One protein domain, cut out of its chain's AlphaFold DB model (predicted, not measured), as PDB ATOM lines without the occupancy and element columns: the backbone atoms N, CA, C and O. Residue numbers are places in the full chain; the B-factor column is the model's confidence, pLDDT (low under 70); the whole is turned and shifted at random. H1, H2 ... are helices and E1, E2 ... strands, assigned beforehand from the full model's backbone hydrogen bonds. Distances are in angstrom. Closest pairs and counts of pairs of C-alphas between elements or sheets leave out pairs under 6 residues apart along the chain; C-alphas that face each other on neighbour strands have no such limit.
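AT A GLANCE: This is residues 7 to 101 of the 252 residues of an uncharacterized protein of Candidatus Poribacteria bacterium (UniProt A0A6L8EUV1). A small sheet of three antiparallel strands sits in the middle, with H4 packed along one face of it and the shorter H2 over its other face, slantwise to the strands. H3 carries on from the end of E3 at one edge of the sheet, and H4 folds back from it over the strands; at the far end of the longest axis H1 lies off the sheet, and residues 27 to 32, of which 27 to 30 belong to H1, stick out. The printed part has 95 residues with four named helices and three named strands, in the order E1, H1, H2, E2, E3, H3, H4; the sheet runs E1, E2, E3, and the class is mixed, helices and strands. The whole is only just compact, close to loose, with a radius of gyration of the C-alphas of 14.8 A, and its C-alphas span 44 by 30 by 19 A.

IN THESE COORDINATES: Find C-alpha 7 at (-184.349, 114.930, 24.225); from there strand E1 runs over residues 7 to 11, 13.4 A from first to last C-alpha. Go on to C-alpha 19 at (-157.752, 111.920, 23.483), where helix H1 begins; it holds residues 19 to 30 and is 17.0 A long. Helix H2 follows at residues 41 to 48, 10.5 A long. Strand E2 takes residues 56 to 61 over 15.4 A, and strand E3 takes residues 67 to 72 over 13.7 A. Helix H3 begins at the very next residue and runs from 73 to 82, 14.3 A long. The last element is helix H4, residues 87 to 99, 18.1 A long, ending at C-alpha 99 at (-189.291, 116.207, 33.814).

HOW THE PARTS SIT: Begin with the sheet, which is only just strongly twisted, its C-alphas up to 4.1 A off their best plane. Its inner strand E2 is antiparallel to the edge strand E1 at 152 degrees; look for N 10 and O 57, 2.8 A apart and within hydrogen-bond range. On the other side E2 and E3 form a hairpin at 163 degrees, with N 58 and O 71 at 2.8 A and N 71 and O 58 at 2.8 A. H4 is on the sheet at a height of 9.6 A, over E3 and, only just, over E2 with 3 of its C-alphas; it runs along the strands, at 24 degrees to E3 on the local plane. Its closest C-alphas to E3 are those of Ala 98 and Gly 69, 4.6 A apart. H3 is on the same face at a height of 7.9 A, and it only just stands up from the sheet, rising 42 degrees. H3 and H4 touch, H4 with residues 87 to 91 alone; the closest C-alphas are those of Cys 80 and Gly 90, 5.5 A apart. They run opposite ways at a steep tilt of 69.7 degrees, only just short of about perpendicular. H2 is on the opposite face at a height of 9.3 A, over E2 and slantwise to the strands, at 54 degrees to E2 on the local plane. Its closest C-alphas to E3 are those of Ala 45 and Val 67, 6.4 A apart. H1 is not on the sheet, and it is apart from H2, H3 and H4. In H1, H2, H3 and H4 every O i to N i+4 pair is within hydrogen-bond range.

THE WHOLE: Look for the two C-alphas farthest apart at Gln 30 and Gly 84, 44.6 A from each other. The printed part has no cut, and the first and last printed C-alphas, of Asn 7 and Gly 101, are 14.7 A apart. No link is long; those from E2 to E3, E3 to H3 and H3 to H4 are tight. The mean pLDDT of the printed part is 79.4, and in this predicted model it falls under 70 at residues 51 to 55, 74, 79, 82 to 83 and 101.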
ATOM      1  N   ASN A   7    -184.865 116.251  23.902       82.25
ATOM      2  CA  ASN A   7    -184.349 114.930  24.225       82.25
ATOM      3  C   ASN A   7    -183.430 114.475  23.098       82.25
ATOM      4  O   ASN A   7    -183.826 114.503  21.929       82.25
ATOM      5  N   THR A   8    -182.203 114.111  23.450       82.75
ATOM      6  CA  THR A   8    -181.178 113.739  22.485       82.75
ATOM      7  C   THR A   8    -180.311 112.596  22.993       82.75
ATOM      8  O   THR A   8    -180.117 112.422  24.193       82.75
ATOM      9  N   TRP A   9    -179.790 111.819  22.047       82.00
ATOM     10  CA  TRP A   9    -178.818 110.762  22.283       82.00
ATOM     11  C   TRP A   9    -177.501 111.201  21.661       82.00
ATOM     12  O   TRP A   9    -177.386 111.313  20.439       82.00
ATOM     13  N   VAL A  10    -176.506 111.479  22.497       81.88
ATOM     14  CA  VAL A  10    -175.242 112.064  22.057       81.88
ATOM     15  C   VAL A  10    -174.136 111.030  22.131       81.88
ATOM     16  O   VAL A  10    -173.767 110.563  23.205       81.88
ATOM     17  N   SER A  11    -173.581 110.690  20.968       78.31
ATOM     18  CA  SER A  11    -172.423 109.802  20.882       78.31
ATOM     19  C   SER A  11    -171.181 110.444  21.495       78.31
ATOM     20  O   SER A  11    -170.865 111.608  21.241       78.31
ATOM     21  N   ASN A  12    -170.387 109.627  22.183       72.31
ATOM     22  CA  ASN A  12    -169.092 110.033  22.723       72.31
ATOM     23  C   ASN A  12    -168.029 110.422  21.685       72.31
ATOM     24  O   ASN A  12    -166.985 110.975  22.040       72.31
ATOM     25  N   VAL A  13    -168.274 110.127  20.409       77.00
ATOM     26  CA  VAL A  13    -167.370 110.461  19.308       77.00
ATOM     27  C   VAL A  13    -167.576 111.894  18.831       77.00
ATOM     28  O   VAL A  13    -166.592 112.560  18.521       77.00
ATOM     29  N   ALA A  14    -168.830 112.354  18.777       76.12
ATOM     30  CA  ALA A  14    -169.215 113.597  18.103       76.12
ATOM     31  C   ALA A  14    -168.520 114.841  18.678       76.12
ATOM     32  O   ALA A  14    -168.325 115.816  17.966       76.12
ATOM     33  N   PHE A  15    -168.087 114.765  19.936       77.50
ATOM     34  CA  PHE A  15    -167.459 115.867  20.654       77.50
ATOM     35  C   PHE A  15    -166.027 115.572  21.131       77.50
ATOM     36  O   PHE A  15    -165.484 116.296  21.959       77.50
ATOM     37  N   GLY A  16    -165.402 114.481  20.669       75.81
ATOM     38  CA  GLY A  16    -164.002 114.196  21.014       75.81
ATOM     39  C   GLY A  16    -163.747 114.044  22.524       75.81
ATOM     40  O   GLY A  16    -162.768 114.575  23.055       75.81
ATOM     41  N   ARG A  17    -164.615 113.307  23.230       75.00
ATOM     42  CA  ARG A  17    -164.617 113.232  24.707       75.00
ATOM     43  C   ARG A  17    -163.319 112.713  25.336       75.00
ATOM     44  O   ARG A  17    -163.001 113.058  26.467       75.00
ATOM     45  N   THR A  18    -162.548 111.898  24.617       71.06
ATOM     46  CA  THR A  18    -161.242 111.384  25.071       71.06
ATOM     47  C   THR A  18    -160.148 111.710  24.051       71.06
ATOM     48  O   THR A  18    -160.471 111.946  22.883       71.06
ATOM     49  N   PRO A  19    -158.852 111.692  24.428       74.62
ATOM     50  CA  PRO A  19    -157.752 111.920  23.483       74.62
ATOM     51  C   PRO A  19    -157.841 111.033  22.233       74.62
ATOM     52  O   PRO A  19    -157.719 111.524  21.111       74.62
ATOM     53  N   ASN A  20    -158.170 109.750  22.418       78.00
ATOM     54  CA  ASN A  20    -158.359 108.807  21.316       78.00
ATOM     55  C   ASN A  20    -159.539 109.203  20.413       78.00
ATOM     56  O   ASN A  20    -159.449 109.089  19.192       78.00
ATOM     57  N   LYS A  21    -160.644 109.698  20.989       82.38
ATOM     58  CA  LYS A  21    -161.792 110.178  20.202       82.38
ATOM     59  C   LYS A  21    -161.503 111.496  19.485       82.38
ATOM     60  O   LYS A  21    -161.990 111.654  18.374       82.38
ATOM     61  N   ARG A  22    -160.683 112.394  20.045       84.44
ATOM     62  CA  ARG A  22    -160.217 113.607  19.341       84.44
ATOM     63  C   ARG A  22    -159.370 113.263  18.124       84.44
ATOM     64  O   ARG A  22    -159.615 113.802  17.054       84.44
ATOM     65  N   ALA A  23    -158.431 112.327  18.267       83.44
ATOM     66  CA  ALA A  23    -157.624 111.853  17.144       83.44
ATOM     67  C   ALA A  23    -158.501 111.236  16.038       83.44
ATOM     68  O   ALA A  23    -158.330 111.539  14.859       83.44
ATOM     69  N   TYR A  24    -159.494 110.430  16.425       85.31
ATOM     70  CA  TYR A  24    -160.463 109.865  15.485       85.31
ATOM     71  C   TYR A  24    -161.348 110.934  14.819       85.31
ATOM     72  O   TYR A  24    -161.598 110.865  13.618       85.31
ATOM     73  N   LEU A  25    -161.809 111.941  15.567       86.50
ATOM     74  CA  LEU A  25    -162.601 113.047  15.025       86.50
ATOM     75  C   LEU A  25    -161.786 113.872  14.022       86.50
ATOM     76  O   LEU A  25    -162.268 114.122  12.922       86.50
ATOM     77  N   ALA A  26    -160.533 114.202  14.349       86.19
ATOM     78  CA  ALA A  26    -159.621 114.900  13.444       86.19
ATOM     79  C   ALA A  26    -159.434 114.134  12.124       86.19
ATOM     80  O   ALA A  26    -159.459 114.727  11.048       86.19
ATOM     81  N   GLN A  27    -159.332 112.803  12.193       87.56
ATOM     82  CA  GLN A  27    -159.288 111.957  11.004       87.56
ATOM     83  C   GLN A  27    -160.599 112.022  10.198       87.56
ATOM     84  O   GLN A  27    -160.563 112.085   8.975       87.56
ATOM     85  N   ARG A  28    -161.768 112.036  10.849       87.00
ATOM     86  CA  ARG A  28    -163.058 112.178  10.149       87.00
ATOM     87  C   ARG A  28    -163.206 113.538   9.476       87.00
ATOM     88  O   ARG A  28    -163.677 113.586   8.346       87.00
ATOM     89  N   ILE A  29    -162.766 114.614  10.114       87.19
ATOM     90  CA  ILE A  29    -162.796 115.953   9.511       87.19
ATOM     91  C   ILE A  29    -161.972 115.972   8.213       87.19
ATOM     92  O   ILE A  29    -162.431 116.493   7.200       87.19
ATOM     93  N   GLN A  30    -160.819 115.291   8.180       89.06
ATOM     94  CA  GLN A  30    -160.026 115.127   6.948       89.06
ATOM     95  C   GLN A  30    -160.775 114.383   5.827       89.06
ATOM     96  O   GLN A  30    -160.490 114.604   4.653       89.06
ATOM     97  N   TYR A  31    -161.747 113.534   6.170       88.94
ATOM     98  CA  TYR A  31    -162.622 112.837   5.222       88.94
ATOM     99  C   TYR A  31    -163.918 113.604   4.893       88.94
ATOM    100  O   TYR A  31    -164.831 113.026   4.308       88.94
ATOM    101  N   GLY A  32    -164.008 114.890   5.248       87.50
ATOM    102  CA  GLY A  32    -165.126 115.763   4.879       87.50
ATOM    103  C   GLY A  32    -166.331 115.706   5.819       87.50
ATOM    104  O   GLY A  32    -167.411 116.151   5.441       87.50
ATOM    105  N   PHE A  33    -166.178 115.160   7.028       84.50
ATOM    106  CA  PHE A  33    -167.213 115.271   8.058       84.50
ATOM    107  C   PHE A  33    -167.203 116.668   8.690       84.50
ATOM    108  O   PHE A  33    -166.137 117.201   8.994       84.50
ATOM    109  N   GLU A  34    -168.390 117.227   8.924       85.00
ATOM    110  CA  GLU A  34    -168.552 118.517   9.595       85.00
ATOM    111  C   GLU A  34    -168.140 118.434  11.068       85.00
ATOM    112  O   GLU A  34    -168.448 117.468  11.776       85.00
ATOM    113  N   GLU A  35    -167.426 119.462  11.522       83.75
ATOM    114  CA  GLU A  35    -167.084 119.627  12.926       83.75
ATOM    115  C   GLU A  35    -168.300 120.148  13.696       83.75
ATOM    116  O   GLU A  35    -169.016 121.039  13.239       83.75
ATOM    117  N   VAL A  36    -168.539 119.584  14.880       84.44
ATOM    118  CA  VAL A  36    -169.558 120.113  15.784       84.44
ATOM    119  C   VAL A  36    -169.021 121.397  16.400       84.44
ATOM    120  O   VAL A  36    -167.977 121.374  17.052       84.44
ATOM    121  N   ASP A  37    -169.754 122.499  16.245       87.19
ATOM    122  CA  ASP A  37    -169.453 123.738  16.955       87.19
ATOM    123  C   ASP A  37    -169.666 123.537  18.458       87.19
ATOM    124  O   ASP A  37    -170.771 123.659  18.992       87.19
ATOM    125  N   THR A  38    -168.576 123.205  19.144       84.62
ATOM    126  CA  THR A  38    -168.586 122.997  20.591       84.62
ATOM    127  C   THR A  38    -168.857 124.283  21.364       84.62
ATOM    128  O   THR A  38    -169.204 124.191  22.533       84.62
ATOM    129  N   THR A  39    -168.766 125.466  20.745       85.44
ATOM    130  CA  THR A  39    -169.045 126.754  21.401       85.44
ATOM    131  C   THR A  39    -170.529 127.118  21.407       85.44
ATOM    132  O   THR A  39    -170.945 127.993  22.166       85.44
ATOM    133  N   HIS A  40    -171.351 126.421  20.617       90.19
ATOM    134  CA  HIS A  40    -172.789 126.651  20.571       90.19
ATOM    135  C   HIS A  40    -173.439 126.380  21.949       90.19
ATOM    136  O   HIS A  40    -173.137 125.360  22.570       90.19
ATOM    137  N   PRO A  41    -174.397 127.200  22.429       88.12
ATOM    138  CA  PRO A  41    -175.003 127.019  23.755       88.12
ATOM    139  C   PRO A  41    -175.598 125.624  24.001       88.12
ATOM    140  O   PRO A  41    -175.382 125.023  25.047       88.12
ATOM    141  N   LEU A  42    -176.288 125.049  23.009       87.75
ATOM    142  CA  LEU A  42    -176.784 123.668  23.097       87.75
ATOM    143  C   LEU A  42    -175.649 122.631  23.154       87.75
ATOM    144  O   LEU A  42    -175.790 121.608  23.816       87.75
ATOM    145  N   ALA A  43    -174.532 122.879  22.465       86.50
ATOM    146  CA  ALA A  43    -173.363 122.012  22.539       86.50
ATOM    147  C   ALA A  43    -172.733 122.067  23.936       86.50
ATOM    148  O   ALA A  43    -172.388 121.016  24.463       86.50
ATOM    149  N   GLN A  44    -172.661 123.250  24.555       82.94
ATOM    150  CA  GLN A  44    -172.222 123.423  25.943       82.94
ATOM    151  C   GLN A  44    -173.151 122.709  26.929       82.94
ATOM    152  O   GLN A  44    -172.671 121.895  27.705       82.94
ATOM    153  N   ALA A  45    -174.474 122.860  26.809       82.12
ATOM    154  CA  ALA A  45    -175.421 122.105  27.638       82.12
ATOM    155  C   ALA A  45    -175.262 120.583  27.472       82.12
ATOM    156  O   ALA A  45    -175.309 119.817  28.432       82.12
ATOM    157  N   VAL A  46    -175.020 120.123  26.240       83.94
ATOM    158  CA  VAL A  46    -174.689 118.722  25.978       83.94
ATOM    159  C   VAL A  46    -173.381 118.326  26.668       83.94
ATOM    160  O   VAL A  46    -173.356 117.255  27.264       83.94
ATOM    161  N   ILE A  47    -172.332 119.156  26.596       79.75
ATOM    162  CA  ILE A  47    -171.025 118.965  27.251       79.75
ATOM    163  C   ILE A  47    -171.165 118.868  28.772       79.75
ATOM    164  O   ILE A  47    -170.643 117.928  29.371       79.75
ATOM    165  N   ASP A  48    -171.915 119.784  29.373       74.00
ATOM    166  CA  ASP A  48    -172.189 119.826  30.811       74.00
ATOM    167  C   ASP A  48    -172.925 118.561  31.270       74.00
ATOM    168  O   ASP A  48    -172.662 118.010  32.339       74.00
ATOM    169  N   GLY A  49    -173.811 118.050  30.414       71.56
ATOM    170  CA  GLY A  49    -174.536 116.806  30.621       71.56
ATOM    171  C   GLY A  49    -173.732 115.535  30.343       71.56
ATOM    172  O   GLY A  49    -174.314 114.457  30.361       71.56
ATOM    173  N   TRP A  50    -172.431 115.571  30.055       76.81
ATOM    174  CA  TRP A  50    -171.705 114.342  29.711       76.81
ATOM    175  C   TRP A  50    -171.508 113.396  30.884       76.81
ATOM    176  O   TRP A  50    -171.139 113.804  31.984       76.81
ATOM    177  N   HIS A  51    -171.646 112.099  30.611       65.75
ATOM    178  CA  HIS A  51    -171.013 111.072  31.421       65.75
ATOM    179  C   HIS A  51    -169.745 110.590  30.710       65.75
ATOM    180  O   HIS A  51    -169.753 110.182  29.541       65.75
ATOM    181  N   LEU A  52    -168.612 110.657  31.409       56.12
ATOM    182  CA  LEU A  52    -167.352 110.149  30.875       56.12
ATOM    183  C   LEU A  52    -167.480 108.622  30.686       56.12
ATOM    184  O   LEU A  52    -168.114 107.958  31.495       56.12
ATOM    185  N   HIS A  53    -166.960 108.084  29.577       56.28
ATOM    186  CA  HIS A  53    -167.060 106.663  29.156       56.28
ATOM    187  C   HIS A  53    -168.428 106.099  28.806       56.28
ATOM    188  O   HIS A  53    -168.494 104.961  28.336       56.28
ATOM    189  N   ALA A  54    -169.485 106.903  28.876       64.44
ATOM    190  CA  ALA A  54    -170.720 106.550  28.204       64.44
ATOM    191  C   ALA A  54    -170.460 106.421  26.695       64.44
ATOM    192  O   ALA A  54    -169.845 107.320  26.108       64.44
ATOM    193  N   PRO A  55    -170.868 105.330  26.018       64.06
ATOM    194  CA  PRO A  55    -170.827 105.270  24.560       64.06
ATOM    195  C   PRO A  55    -171.793 106.289  23.946       64.06
ATOM    196  O   PRO A  55    -171.487 106.896  22.912       64.06
ATOM    197  N   VAL A  56    -172.931 106.487  24.614       74.69
ATOM    198  CA  VAL A  56    -173.984 107.435  24.269       74.69
ATOM    199  C   VAL A  56    -174.634 107.924  25.562       74.69
ATOM    200  O   VAL A  56    -174.974 107.100  26.407       74.69
ATOM    201  N   ASP A  57    -174.831 109.233  25.696       76.94
ATOM    202  CA  ASP A  57    -175.673 109.801  26.756       76.94
ATOM    203  C   ASP A  57    -177.057 110.117  26.202       76.94
ATOM    204  O   ASP A  57    -177.170 110.755  25.153       76.94
ATOM    205  N   CYS A  58    -178.099 109.719  26.920       81.75
ATOM    206  CA  CYS A  58    -179.437 110.252  26.738       81.75
ATOM    207  C   CYS A  58    -179.606 111.482  27.631       81.75
ATOM    208  O   CYS A  58    -179.436 111.388  28.844       81.75
ATOM    209  N   LEU A  59    -179.925 112.627  27.034       84.81
ATOM    210  CA  LEU A  59    -180.076 113.902  27.727       84.81
ATOM    211  C   LEU A  59    -181.498 114.427  27.575       84.81
ATOM    212  O   LEU A  59    -182.067 114.363  26.486       84.81
ATOM    213  N   VAL A  60    -182.028 114.998  28.652       85.62
ATOM    214  CA  VAL A  60    -183.227 115.839  28.671       85.62
ATOM    215  C   VAL A  60    -182.764 117.242  29.029       85.62
ATOM    216  O   VAL A  60    -182.160 117.433  30.079       85.62
ATOM    217  N   ILE A  61    -182.994 118.202  28.142       85.69
ATOM    218  CA  ILE A  61    -182.517 119.582  28.257       85.69
ATOM    219  C   ILE A  61    -183.724 120.520  28.137       85.69
ATOM    220  O   ILE A  61    -184.570 120.313  27.264       85.69
ATOM    221  N   SER A  62    -183.829 121.534  28.993       84.56
ATOM    222  CA  SER A  62    -184.905 122.529  28.935       84.56
ATOM    223  C   SER A  62    -184.759 123.461  27.716       84.56
ATOM    224  O   SER A  62    -183.695 123.506  27.088       84.56
ATOM    225  N   PRO A  63    -185.796 124.236  27.350       85.88
ATOM    226  CA  PRO A  63    -185.668 125.300  26.349       85.88
ATOM    227  C   PRO A  63    -184.594 126.343  26.701       85.88
ATOM    228  O   PRO A  63    -183.950 126.889  25.806       85.88
ATOM    229  N   GLU A  64    -184.357 126.571  27.994       85.62
ATOM    230  CA  GLU A  64    -183.323 127.456  28.544       85.62
ATOM    231  C   GLU A  64    -181.929 126.809  28.576       85.62
ATOM    232  O   GLU A  64    -180.982 127.416  29.072       85.62
ATOM    233  N   LEU A  65    -181.789 125.606  28.009       84.88
ATOM    234  CA  LEU A  65    -180.544 124.844  27.911       84.88
ATOM    235  C   LEU A  65    -180.019 124.307  29.251       84.88
ATOM    236  O   LEU A  65    -178.838 123.992  29.375       84.88
ATOM    237  N   GLU A  66    -180.899 124.129  30.235       81.69
ATOM    238  CA  GLU A  66    -180.576 123.439  31.484       81.69
ATOM    239  C   GLU A  66    -180.656 121.918  31.290       81.69
ATOM    240  O   GLU A  66    -181.639 121.405  30.756       81.69
ATOM    241  N   VAL A  67    -179.649 121.167  31.742       78.25
ATOM    242  CA  VAL A  67    -179.683 119.697  31.716       78.25
ATOM    243  C   VAL A  67    -180.597 119.182  32.831       78.25
ATOM    244  O   VAL A  67    -180.213 119.126  33.995       78.25
ATOM    245  N   MET A  68    -181.805 118.769  32.456       74.62
ATOM    246  CA  MET A  68    -182.850 118.264  33.354       74.62
ATOM    247  C   MET A  68    -182.703 116.771  33.674       74.62
ATOM    248  O   MET A  68    -183.173 116.293  34.703       74.62
ATOM    249  N   GLY A  69    -182.082 116.004  32.779       78.06
ATOM    250  CA  GLY A  69    -181.894 114.569  32.959       78.06
ATOM    251  C   GLY A  69    -180.763 114.036  32.102       78.06
ATOM    252  O   GLY A  69    -180.548 114.498  30.984       78.06
ATOM    253  N   ARG A  70    -180.047 113.041  32.620       80.50
ATOM    254  CA  ARG A  70    -178.950 112.373  31.922       80.50
ATOM    255  C   ARG A  70    -178.940 110.896  32.260       80.50
ATOM    256  O   ARG A  70    -178.885 110.542  33.427       80.50
ATOM    257  N   GLN A  71    -178.878 110.042  31.254       77.62
ATOM    258  CA  GLN A  71    -178.721 108.610  31.443       77.62
ATOM    259  C   GLN A  71    -177.686 108.074  30.458       77.62
ATOM    260  O   GLN A  71    -177.855 108.186  29.245       77.62
ATOM    261  N   ASP A  72    -176.623 107.462  30.975       77.12
ATOM    262  CA  ASP A  72    -175.700 106.679  30.152       77.12
ATOM    263  C   ASP A  72    -176.446 105.490  29.518       77.12
ATOM    264  O   ASP A  72    -177.221 104.807  30.187       77.12
ATOM    265  N   ALA A  73    -176.201 105.216  28.236       75.25
ATOM    266  CA  ALA A  73    -176.888 104.152  27.512       75.25
ATOM    267  C   ALA A  73    -176.618 102.751  28.087       75.25
ATOM    268  O   ALA A  73    -177.533 101.930  28.126       75.25
ATOM    269  N   ASN A  74    -175.402 102.454  28.556       68.75
ATOM    270  CA  ASN A  74    -175.125 101.136  29.140       68.75
ATOM    271  C   ASN A  74    -175.884 100.958  30.459       68.75
ATOM    272  O   ASN A  74    -176.494  99.913  30.693       68.75
ATOM    273  N   ARG A  75    -175.898 102.004  31.285       71.25
ATOM    274  CA  ARG A  75    -176.652 102.069  32.531       71.25
ATOM    275  C   ARG A  75    -178.149 101.981  32.279       71.25
ATOM    276  O   ARG A  75    -178.825 101.236  32.966       71.25
ATOM    277  N   PHE A  76    -178.663 102.680  31.269       77.56
ATOM    278  CA  PHE A  76    -180.059 102.594  30.851       77.56
ATOM    279  C   PHE A  76    -180.489 101.145  30.586       77.56
ATOM    280  O   PHE A  76    -181.491 100.687  31.129       77.56
ATOM    281  N   PHE A  77    -179.710 100.403  29.794       75.19
ATOM    282  CA  PHE A  77    -180.028  99.005  29.509       75.19
ATOM    283  C   PHE A  77    -179.902  98.112  30.749       75.19
ATOM    284  O   PHE A  77    -180.746  97.236  30.936       75.19
ATOM    285  N   GLY A  78    -178.894  98.343  31.596       70.38
ATOM    286  CA  GLY A  78    -178.742  97.653  32.881       70.38
ATOM    287  C   GLY A  78    -179.938  97.875  33.809       70.38
ATOM    288  O   GLY A  78    -180.575  96.910  34.222       70.38
ATOM    289  N   ASP A  79    -180.310  99.136  34.037       69.69
ATOM    290  CA  ASP A  79    -181.428  99.533  34.894       69.69
ATOM    291  C   ASP A  79    -182.754  98.936  34.393       69.69
ATOM    292  O   ASP A  79    -183.560  98.456  35.192       69.69
ATOM    293  N   CYS A  80    -182.987  98.903  33.075       71.69
ATOM    294  CA  CYS A  80    -184.154  98.225  32.504       71.69
ATOM    295  C   CYS A  80    -184.185  96.735  32.865       71.69
ATOM    296  O   CYS A  80    -185.215  96.239  33.320       71.69
ATOM    297  N   MET A  81    -183.065  96.028  32.686       70.06
ATOM    298  CA  MET A  81    -182.981  94.596  32.989       70.06
ATOM    299  C   MET A  81    -183.174  94.314  34.482       70.06
ATOM    300  O   MET A  81    -183.974  93.448  34.833       70.06
ATOM    301  N   ASP A  82    -182.500  95.069  35.349       65.06
ATOM    302  CA  ASP A  82    -182.536  94.876  36.803       65.06
ATOM    303  C   ASP A  82    -183.935  95.112  37.389       65.06
ATOM    304  O   ASP A  82    -184.330  94.463  38.357       65.06
ATOM    305  N   ASN A  83    -184.711  96.010  36.775       69.38
ATOM    306  CA  ASN A  83    -186.076  96.325  37.195       69.38
ATOM    307  C   ASN A  83    -187.151  95.537  36.425       69.38
ATOM    308  O   ASN A  83    -188.341  95.772  36.631       69.38
ATOM    309  N   GLY A  84    -186.762  94.615  35.536       84.75
ATOM    310  CA  GLY A  84    -187.702  93.851  34.709       84.75
ATOM    311  C   GLY A  84    -188.550  94.724  33.777       84.75
ATOM    312  O   GLY A  84    -189.658  94.335  33.413       84.75
ATOM    313  N   LEU A  85    -188.048  95.907  33.413       82.88
ATOM    314  CA  LEU A  85    -188.710  96.858  32.529       82.88
ATOM    315  C   LEU A  85    -188.288  96.611  31.082       82.88
ATOM    316  O   LEU A  85    -187.115  96.370  30.780       82.88
ATOM    317  N   SER A  86    -189.221  96.768  30.147       90.75
ATOM    318  CA  SER A  86    -188.836  96.955  28.751       90.75
ATOM    319  C   SER A  86    -188.060  98.266  28.584       90.75
ATOM    320  O   SER A  86    -188.212  99.216  29.356       90.75
ATOM    321  N   GLN A  87    -187.260  98.365  27.521       84.06
ATOM    322  CA  GLN A  87    -186.542  99.603  27.200       84.06
ATOM    323  C   GLN A  87    -187.509 100.785  27.030       84.06
ATOM    324  O   GLN A  87    -187.246 101.884  27.501       84.06
ATOM    325  N   ALA A  88    -188.678 100.573  26.422       85.44
ATOM    326  CA  ALA A  88    -189.668 101.635  26.264       85.44
ATOM    327  C   ALA A  88    -190.227 102.127  27.614       85.44
ATOM    328  O   ALA A  88    -190.432 103.328  27.793       85.44
ATOM    329  N   GLU A  89    -190.461 101.219  28.565       81.19
ATOM    330  CA  GLU A  89    -190.923 101.560  29.914       81.19
ATOM    331  C   GLU A  89    -189.839 102.273  30.716       81.19
ATOM    332  O   GLU A  89    -190.112 103.325  31.291       81.19
ATOM    333  N   GLY A  90    -188.602 101.769  30.688       80.69
ATOM    334  CA  GLY A  90    -187.475 102.427  31.348       80.69
ATOM    335  C   GLY A  90    -187.210 103.820  30.783       80.69
ATOM    336  O   GLY A  90    -186.954 104.756  31.534       80.69
ATOM    337  N   TYR A  91    -187.349 104.002  29.467       84.19
ATOM    338  CA  TYR A  91    -187.170 105.309  28.836       84.19
ATOM    339  C   TYR A  91    -188.261 106.300  29.230       84.19
ATOM    340  O   TYR A  91    -187.986 107.470  29.492       84.19
ATOM    341  N   ARG A  92    -189.513 105.836  29.291       84.56
ATOM    342  CA  ARG A  92    -190.633 106.646  29.778       84.56
ATOM    343  C   ARG A  92    -190.461 107.028  31.239       84.56
ATOM    344  O   ARG A  92    -190.753 108.170  31.580       84.56
ATOM    345  N   LEU A  93    -189.986 106.101  32.068       78.75
ATOM    346  CA  LEU A  93    -189.681 106.366  33.468       78.75
ATOM    347  C   LEU A  93    -188.588 107.430  33.584       78.75
ATOM    348  O   LEU A  93    -188.839 108.455  34.201       78.75
ATOM    349  N   PHE A  94    -187.457 107.253  32.892       82.56
ATOM    350  CA  PHE A  94    -186.379 108.245  32.818       82.56
ATOM    351  C   PHE A  94    -186.893 109.632  32.409       82.56
ATOM    352  O   PHE A  94    -186.586 110.620  33.064       82.56
ATOM    353  N   LEU A  95    -187.706 109.712  31.352       82.81
ATOM    354  CA  LEU A  95    -188.276 110.981  30.902       82.81
ATOM    355  C   LEU A  95    -189.199 111.611  31.943       82.81
ATOM    356  O   LEU A  95    -189.106 112.807  32.202       82.81
ATOM    357  N   SER A  96    -190.101 110.819  32.520       80.31
ATOM    358  CA  SER A  96    -191.032 111.280  33.550       80.31
ATOM    359  C   SER A  96    -190.284 111.795  34.774       80.31
ATOM    360  O   SER A  96    -190.644 112.830  35.329       80.31
ATOM    361  N   ASP A  97    -189.243 111.078  35.177       75.50
ATOM    362  CA  ASP A  97    -188.409 111.401  36.319       75.50
ATOM    363  C   ASP A  97    -187.586 112.668  36.045       75.50
ATOM    364  O   ASP A  97    -187.708 113.623  36.811       75.50
ATOM    365  N   ALA A  98    -186.909 112.775  34.899       77.88
ATOM    366  CA  ALA A  98    -186.197 113.987  34.480       77.88
ATOM    367  C   ALA A  98    -187.110 115.228  34.447       77.88
ATOM    368  O   ALA A  98    -186.774 116.271  35.003       77.88
ATOM    369  N   LEU A  99    -188.309 115.112  33.861       79.88
ATOM    370  CA  LEU A  99    -189.291 116.207  33.814       79.88
ATOM    371  C   LEU A  99    -189.892 116.540  35.187       79.88
ATOM    372  O   LEU A  99    -190.359 117.655  35.401       79.88
ATOM    373  N   SER A 100    -189.873 115.587  36.119       73.50
ATOM    374  CA  SER A 100    -190.287 115.784  37.512       73.50
ATOM    375  C   SER A 100    -189.137 116.246  38.417       73.50
ATOM    376  O   SER A 100    -189.322 116.308  39.633       73.50
ATOM    377  N   GLY A 101    -187.948 116.509  37.861       62.28
ATOM    378  CA  GLY A 101    -186.749 116.883  38.618       62.28
ATOM    379  C   GLY A 101    -186.138 115.738  39.439       62.28
ATOM    380  O   GLY A 101    -185.437 115.974  40.421       62.28
TER     381      GLY A 101